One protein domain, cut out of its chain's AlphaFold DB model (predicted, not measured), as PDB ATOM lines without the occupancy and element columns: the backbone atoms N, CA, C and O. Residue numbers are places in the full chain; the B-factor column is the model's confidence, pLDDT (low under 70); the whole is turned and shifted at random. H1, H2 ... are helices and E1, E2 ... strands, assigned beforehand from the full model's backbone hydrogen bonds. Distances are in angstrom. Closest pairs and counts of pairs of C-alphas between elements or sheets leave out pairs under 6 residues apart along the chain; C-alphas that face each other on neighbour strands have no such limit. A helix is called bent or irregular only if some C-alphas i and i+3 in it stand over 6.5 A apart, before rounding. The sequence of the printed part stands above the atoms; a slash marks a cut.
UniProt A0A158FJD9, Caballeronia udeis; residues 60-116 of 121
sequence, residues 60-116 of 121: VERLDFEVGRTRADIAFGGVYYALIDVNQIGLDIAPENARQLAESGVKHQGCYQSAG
ATOM      1  N   VAL A  60     386.259 315.261 361.253       98.25
ATOM      2  CA  VAL A  60     384.871 315.660 361.005       98.25
ATOM      3  C   VAL A  60     384.783 316.228 359.594       98.25
ATOM      4  O   VAL A  60     385.573 317.095 359.230       98.25
ATOM      5  N   GLU A  61     383.836 315.737 358.805       97.00
ATOM      6  CA  GLU A  61     383.552 316.245 357.463       97.00
ATOM      7  C   GLU A  61     382.509 317.367 357.513       97.00
ATOM      8  O   GLU A  61     382.701 318.424 356.910       97.00
ATOM      9  N   ARG A  62     381.405 317.152 358.242       97.00
ATOM     10  CA  ARG A  62     380.294 318.105 358.386       97.00
ATOM     11  C   ARG A  62     379.715 318.040 359.794       97.00
ATOM     12  O   ARG A  62     379.608 316.958 360.360       97.00
ATOM     13  N   LEU A  63     379.312 319.191 360.319       97.56
ATOM     14  CA  LEU A  63     378.571 319.315 361.575       97.56
ATOM     15  C   LEU A  63     377.125 319.712 361.283       97.56
ATOM     16  O   LEU A  63     376.879 320.403 360.291       97.56
ATOM     17  N   ASP A  64     376.199 319.299 362.149       95.94
ATOM     18  CA  ASP A  64     374.784 319.702 362.101       95.94
ATOM     19  C   ASP A  64     374.092 319.451 360.739       95.94
ATOM     20  O   ASP A  64     373.192 320.190 360.333       95.94
ATOM     21  N   PHE A  65     374.495 318.406 360.007       95.12
ATOM     22  CA  PHE A  65     373.958 318.083 358.683       95.12
ATOM     23  C   PHE A  65     372.537 317.515 358.776       95.12
ATOM     24  O   PHE A  65     372.270 316.598 359.552       95.12
ATOM     25  N   GLU A  66     371.614 318.029 357.964       94.31
ATOM     26  CA  GLU A  66     370.225 317.566 357.964       94.31
ATOM     27  C   GLU A  66     370.092 316.187 357.298       94.31
ATOM     28  O   GLU A  66     370.365 316.005 356.112       94.31
ATOM     29  N   VAL A  67     369.622 315.202 358.067       92.00
ATOM     30  CA  VAL A  67     369.315 313.843 357.607       92.00
ATOM     31  C   VAL A  67     367.855 313.548 357.933       92.00
ATOM     32  O   VAL A  67     367.484 313.221 359.065       92.00
ATOM     33  N   GLY A  68     366.993 313.691 356.926       89.81
ATOM     34  CA  GLY A  68     365.548 313.578 357.111       89.81
ATOM     35  C   GLY A  68     365.013 314.691 358.017       89.81
ATOM     36  O   GLY A  68     364.947 315.840 357.603       89.81
ATOM     37  N   ARG A  69     364.602 314.345 359.243       92.06
ATOM     38  CA  ARG A  69     364.115 315.299 360.266       92.06
ATOM     39  C   ARG A  69     365.072 315.464 361.450       92.06
ATOM     40  O   ARG A  69     364.696 316.050 362.458       92.06
ATOM     41  N   THR A  70     366.272 314.907 361.342       95.56
ATOM     42  CA  THR A  70     367.295 314.929 362.391       95.56
ATOM     43  C   THR A  70     368.529 315.668 361.902       95.56
ATOM     44  O   THR A  70     368.725 315.821 360.693       95.56
ATOM     45  N   ARG A  71     369.368 316.103 362.836       96.69
ATOM     46  CA  ARG A  71     370.725 316.570 362.561       96.69
ATOM     47  C   ARG A  71     371.733 315.485 362.901       96.69
ATOM     48  O   ARG A  71     371.588 314.807 363.923       96.69
ATOM     49  N   ALA A  72     372.740 315.355 362.047       97.06
ATOM     50  CA  ALA A  72     373.837 314.424 362.204       97.06
ATOM     51  C   ALA A  72     375.187 315.116 362.003       97.06
ATOM     52  O   ALA A  72     375.337 315.941 361.102       97.06
ATOM     53  N   ASP A  73     376.192 314.692 362.758       97.56
ATOM     54  CA  ASP A  73     377.583 315.005 362.440       97.56
ATOM     55  C   ASP A  73     378.148 313.902 361.544       97.56
ATOM     56  O   ASP A  73     378.038 312.710 361.848       97.56
ATOM     57  N   ILE A  74     378.749 314.290 360.421       96.81
ATOM     58  CA  ILE A  74     379.386 313.366 359.485       96.81
ATOM     59  C   ILE A  74     380.877 313.337 359.789       96.81
ATOM     60  O   ILE A  74     381.562 314.356 359.682       96.81
ATOM     61  N   ALA A  75     381.386 312.167 360.165       97.44
ATOM     62  CA  ALA A  75     382.780 311.994 360.553       97.44
ATOM     63  C   ALA A  75     383.384 310.728 359.946       97.44
ATOM     64  O   ALA A  75     382.711 309.709 359.769       97.44
ATOM     65  N   PHE A  76     384.683 310.783 359.670       95.94
ATOM     66  CA  PHE A  76     385.481 309.645 359.242       95.94
ATOM     67  C   PHE A  76     386.381 309.176 360.382       95.94
ATOM     68  O   PHE A  76     387.140 309.955 360.953       95.94
ATOM     69  N   GLY A  77     386.339 307.876 360.671       93.94
ATOM     70  CA  GLY A  77     387.224 307.208 361.634       93.94
ATOM     71  C   GLY A  77     387.785 305.891 361.099       93.94
ATOM     72  O   GLY A  77     387.885 304.919 361.840       93.94
ATOM     73  N   GLY A  78     388.049 305.816 359.790       92.19
ATOM     74  CA  GLY A  78     388.381 304.585 359.056       92.19
ATOM     75  C   GLY A  78     387.180 303.907 358.375       92.19
ATOM     76  O   GLY A  78     387.351 302.969 357.587       92.19
ATOM     77  N   VAL A  79     385.973 304.388 358.669       93.19
ATOM     78  CA  VAL A  79     384.766 304.386 357.824       93.19
ATOM     79  C   VAL A  79     384.008 305.687 358.103       93.19
ATOM     80  O   VAL A  79     384.300 306.359 359.096       93.19
ATOM     81  N   TYR A  80     383.056 306.036 357.242       94.38
ATOM     82  CA  TYR A  80     382.163 307.166 357.475       94.38
ATOM     83  C   TYR A  80     381.028 306.803 358.432       94.38
ATOM     84  O   TYR A  80     380.447 305.720 358.345       94.38
ATOM     85  N   TYR A  81     380.702 307.749 359.306       96.06
ATOM     86  CA  TYR A  81     379.599 307.686 360.252       96.06
ATOM     87  C   TYR A  81     378.721 308.924 360.104       96.06
ATOM     88  O   TYR A  81     379.235 310.032 359.966       96.06
ATOM     89  N   ALA A  82     377.408 308.723 360.193       96.19
ATOM     90  CA  ALA A  82     376.458 309.772 360.528       96.19
ATOM     91  C   ALA A  82     376.095 309.611 362.010       96.19
ATOM     92  O   ALA A  82     375.497 308.605 362.400       96.19
ATOM     93  N   LEU A  83     376.518 310.561 362.837       97.12
ATOM     94  CA  LEU A  83     376.338 310.545 364.285       97.12
ATOM     95  C   LEU A  83     375.094 311.356 364.638       97.12
ATOM     96  O   LEU A  83     375.079 312.566 364.454       97.12
ATOM     97  N   ILE A  84     374.053 310.687 365.129       96.75
ATOM     98  CA  ILE A  84     372.767 311.302 365.482       96.75
ATOM     99  C   ILE A  84     372.560 311.174 366.990       96.75
ATOM    100  O   ILE A  84     372.712 310.083 367.543       96.75
ATOM    101  N   ASP A  85     372.173 312.270 367.647       97.19
ATOM    102  CA  ASP A  85     371.690 312.219 369.030       97.19
ATOM    103  C   ASP A  85     370.394 311.394 369.100       97.19
ATOM    104  O   ASP A  85     369.384 311.735 368.479       97.19
ATOM    105  N   VAL A  86     370.430 310.314 369.883       97.12
ATOM    106  CA  VAL A  86     369.322 309.370 370.069       97.12
ATOM    107  C   VAL A  86     368.044 310.052 370.586       97.12
ATOM    108  O   VAL A  86     366.935 309.629 370.253       97.12
ATOM    109  N   ASN A  87     368.172 311.173 371.302       96.88
ATOM    110  CA  ASN A  87     367.027 311.936 371.795       96.88
ATOM    111  C   ASN A  87     366.181 312.525 370.654       96.88
ATOM    112  O   ASN A  87     364.963 312.633 370.786       96.88
ATOM    113  N   GLN A  88     366.788 312.848 369.502       97.06
ATOM    114  CA  GLN A  88     366.066 313.377 368.332       97.06
ATOM    115  C   GLN A  88     365.085 312.361 367.731       97.06
ATOM    116  O   GLN A  88     364.148 312.744 367.030       97.06
ATOM    117  N   ILE A  89     365.297 311.070 368.000       95.50
ATOM    118  CA  ILE A  89     364.441 309.973 367.534       95.50
ATOM    119  C   ILE A  89     363.587 309.372 368.659       95.50
ATOM    120  O   ILE A  89     362.887 308.389 368.422       95.50
ATOM    121  N   GLY A  90     363.622 309.965 369.859       96.44
ATOM    122  CA  GLY A  90     362.795 309.565 370.999       96.44
ATOM    123  C   GLY A  90     363.110 308.173 371.553       96.44
ATOM    124  O   GLY A  90     362.193 307.496 372.011       96.44
ATOM    125  N   LEU A  91     364.370 307.732 371.472       96.75
ATOM    126  CA  LEU A  91     364.835 306.446 372.003       96.75
ATOM    127  C   LEU A  91     365.969 306.644 373.015       96.75
ATOM    128  O   LEU A  91     366.636 307.672 373.013       96.75
ATOM    129  N   ASP A  92     366.242 305.597 373.796       97.31
ATOM    130  CA  ASP A  92     367.437 305.471 374.635       97.31
ATOM    131  C   ASP A  92     368.380 304.394 374.079       97.31
ATOM    132  O   ASP A  92     367.931 303.397 373.497       97.31
ATOM    133  N   ILE A  93     369.692 304.538 374.307       97.31
ATOM    134  CA  ILE A  93     370.678 303.490 373.997       97.31
ATOM    135  C   ILE A  93     370.611 302.412 375.084       97.31
ATOM    136  O   ILE A  93     371.356 302.439 376.062       97.31
ATOM    137  N   ALA A  94     369.701 301.458 374.899       97.38
ATOM    138  CA  ALA A  94     369.481 300.340 375.808       97.38
ATOM    139  C   ALA A  94     369.230 299.034 375.026       97.38
ATOM    140  O   ALA A  94     368.739 299.092 373.891       97.38
ATOM    141  N   PRO A  95     369.564 297.852 375.587       98.19
ATOM    142  CA  PRO A  95     369.384 296.565 374.908       98.19
ATOM    143  C   PRO A  95     367.957 296.323 374.401       98.19
ATOM    144  O   PRO A  95     367.772 295.764 373.319       98.19
ATOM    145  N   GLU A  96     366.950 296.786 375.140       98.19
ATOM    146  CA  GLU A  96     365.528 296.630 374.817       98.19
ATOM    147  C   GLU A  96     365.150 297.377 373.526       98.19
ATOM    148  O   GLU A  96     364.270 296.941 372.783       98.19
ATOM    149  N   ASN A  97     365.878 298.453 373.207       98.12
ATOM    150  CA  ASN A  97     365.667 299.277 372.018       98.12
ATOM    151  C   ASN A  97     366.513 298.826 370.814       98.12
ATOM    152  O   ASN A  97     366.414 299.426 369.744       98.12
ATOM    153  N   ALA A  98     367.332 297.772 370.933       98.12
ATOM    154  CA  ALA A  98     368.335 297.403 369.925       98.12
ATOM    155  C   ALA A  98     367.760 297.248 368.505       98.12
ATOM    156  O   ALA A  98     368.339 297.736 367.533       98.12
ATOM    157  N   ARG A  99     366.590 296.606 368.379       98.12
ATOM    158  CA  ARG A  99     365.903 296.438 367.090       98.12
ATOM    159  C   ARG A  99     365.483 297.784 366.494       98.12
ATOM    160  O   ARG A  99     365.736 298.029 365.318       98.12
ATOM    161  N   GLN A 100     364.870 298.646 367.303       97.94
ATOM    162  CA  GLN A 100     364.391 299.960 366.870       97.94
ATOM    163  C   GLN A 100     365.554 300.887 366.501       97.94
ATOM    164  O   GLN A 100     365.484 301.575 365.486       97.94
ATOM    165  N   LEU A 101     366.649 300.848 367.265       98.06
ATOM    166  CA  LEU A 101     367.880 301.580 366.967       98.06
ATOM    167  C   LEU A 101     368.488 301.131 365.630       98.06
ATOM    168  O   LEU A 101     368.828 301.975 364.802       98.06
ATOM    169  N   ALA A 102     368.564 299.821 365.376       97.88
ATOM    170  CA  ALA A 102     369.076 299.288 364.112       97.88
ATOM    171  C   ALA A 102     368.201 299.698 362.914       97.88
ATOM    172  O   ALA A 102     368.712 300.166 361.896       97.88
ATOM    173  N   GLU A 103     366.879 299.569 363.037       97.62
ATOM    174  CA  GLU A 103     365.940 299.988 361.991       97.62
ATOM    175  C   GLU A 103     365.984 301.501 361.748       97.62
ATOM    176  O   GLU A 103     365.934 301.946 360.601       97.62
ATOM    177  N   SER A 104     366.106 302.296 362.815       96.19
ATOM    178  CA  SER A 104     366.291 303.743 362.721       96.19
ATOM    179  C   SER A 104     367.583 304.083 361.978       96.19
ATOM    180  O   SER A 104     367.548 304.880 361.043       96.19
ATOM    181  N   GLY A 105     368.700 303.431 362.307       95.75
ATOM    182  CA  GLY A 105     369.982 303.636 361.628       95.75
ATOM    183  C   GLY A 105     369.902 303.396 360.118       95.75
ATOM    184  O   GLY A 105     370.332 304.246 359.339       95.75
ATOM    185  N   VAL A 106     369.268 302.297 359.688       96.38
ATOM    186  CA  VAL A 106     369.071 301.993 358.255       96.38
ATOM    187  C   VAL A 106     368.216 303.060 357.561       96.38
ATOM    188  O   VAL A 106     368.537 303.480 356.448       96.38
ATOM    189  N   LYS A 107     367.151 303.545 358.213       95.31
ATOM    190  CA  LYS A 107     366.310 304.624 357.665       95.31
ATOM    191  C   LYS A 107     367.106 305.917 357.471       95.31
ATOM    192  O   LYS A 107     367.047 306.502 356.391       95.31
ATOM    193  N   HIS A 108     367.883 306.334 358.472       95.06
ATOM    194  CA  HIS A 108     368.703 307.548 358.386       95.06
ATOM    195  C   HIS A 108     369.813 307.421 357.344       95.06
ATOM    196  O   HIS A 108     370.072 308.378 356.618       95.06
ATOM    197  N   GLN A 109     370.412 306.238 357.190       92.56
ATOM    198  CA  GLN A 109     371.373 305.984 356.118       92.56
ATOM    199  C   GLN A 109     370.750 306.209 354.729       92.56
ATOM    200  O   GLN A 109     371.357 306.872 353.889       92.56
ATOM    201  N   GLY A 110     369.523 305.727 354.501       92.50
ATOM    202  CA  GLY A 110     368.788 305.992 353.259       92.50
ATOM    203  C   GLY A 110     368.459 307.479 353.057       92.50
ATOM    204  O   GLY A 110     368.577 308.003 351.946       92.50
ATOM    205  N   CYS A 111     368.106 308.197 354.128       92.00
ATOM    206  CA  CYS A 111     367.908 309.650 354.084       92.00
ATOM    207  C   CYS A 111     369.200 310.399 353.727       92.00
ATOM    208  O   CYS A 111     369.169 311.292 352.891       92.00
ATOM    209  N   TYR A 112     370.338 310.015 354.304       89.75
ATOM    210  CA  TYR A 112     371.634 310.624 354.000       89.75
ATOM    211  C   TYR A 112     372.016 310.436 352.523       89.75
ATOM    212  O   TYR A 112     372.394 311.389 351.847       89.75
ATOM    213  N   GLN A 113     371.838 309.222 351.997       87.19
ATOM    214  CA  GLN A 113     372.131 308.909 350.594       87.19
ATOM    215  C   GLN A 113     371.233 309.684 349.617       87.19
ATOM    216  O   GLN A 113     371.694 310.101 348.557       87.19
ATOM    217  N   SER A 114     369.964 309.903 349.972       84.94
ATOM    218  CA  SER A 114     369.009 310.663 349.147       84.94
ATOM    219  C   SER A 114     369.142 312.183 349.282       84.94
ATOM    220  O   SER A 114     368.839 312.896 348.329       84.94
ATOM    221  N   ALA A 115     369.651 312.682 350.412       76.38
ATOM    222  CA  ALA A 115     369.923 314.103 350.651       76.38
ATOM    223  C   ALA A 115     371.117 314.650 349.843       76.38
ATOM    224  O   ALA A 115     371.434 315.834 349.929       76.38
ATOM    225  N   GLY A 116     371.770 313.810 349.035       65.69
ATOM    226  CA  GLY A 116     372.878 314.225 348.190       65.69
ATOM    227  C   GLY A 116     374.177 314.359 348.975       65.69
ATOM    228  O   GLY A 116     374.749 315.440 349.085       65.69
TER     229      GLY A 116
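AT A GLANCE: This is residues 60 to 116 of the 121 residues of a protein of Caballeronia udeis (UniProt A0A158FJD9). A small, twisted three-stranded sheet has one long helix, H2, laid across one of its faces. Residues 105 to 114 of H2 pack on the sheet, and at the helix's other end residues 94 to 99 stick out, of which 95 to 99 belong to H2. The printed part has 57 residues, with E1, E2, E3, H1 and H2 in that order along the chain; the sheet's order is E1, E2, E3, antiparallel throughout, and the class is mixed, helices and strands. It is compact, with a radius of gyration of the C-alphas of 11.4 A, and spans 32 by 23 by 16 A.

IN THESE COORDINATES: Find C-alpha 60 at (384.871, 315.660, 361.005); there E1 begins, residues 60 to 67, 16.0 A long, and it bends by 77 degrees at residue 64. Next come E2, residues 70 to 76, 19.2 A, and E3, residues 80 to 84, 13.0 A. H1 is residues 86 to 89. Look for C-alpha 95 at (369.384, 296.565, 374.908); from there H2, residues 95 to 114, runs 29.4 A to its last C-alpha, C-alpha 114 at (369.009, 310.663, 349.147). H2 is irregular, with C-alphas 96 and 99 7.7 A apart, and has a kink of 29 degrees near residue 102.

HOW THE PARTS SIT: Start with the sheet, a meander, each strand the antiparallel neighbour of the one before. In the hairpin E1 and E2, directions 156 degrees apart, N 65 and O 72 are 2.8 A apart, within hydrogen-bond range. In the hairpin E2 and E3, at 150 degrees, look at N 81 and O 75, also 2.8 A apart and within hydrogen-bond range. The sheet is only just strongly twisted, its C-alphas lying up to 4.3 A off the best plane. With H2 on one face it makes two layers, a helix over a sheet. H2 has a height over the sheet of 8.6 A and runs across the strands, at 82 degrees to E1 on the local plane. It lies over E1, and only just over E2 and E3, with 3 C-alphas falling on each. The closest C-alphas of E1 and H2 are those of Val 67 and Tyr 112, 5.4 A apart. H1 only grazes the sheet; its closest C-alpha pair with E2 is Gln 88 and Thr 70, 6.3 A. H1 and H2 are only just apart, at 8.1 A. In H2, 14 of 16 O i to N i+4 pairs are within hydrogen-bond range; H1 is too short for such a pair.

THE WHOLE: The C-alphas farthest apart are those of Glu 96 and Gly 116, 32.8 A. The printed part has no cut, and its four links are tight. Mean pLDDT of the printed part is 94.7; look at residue 116 for the one value under 70.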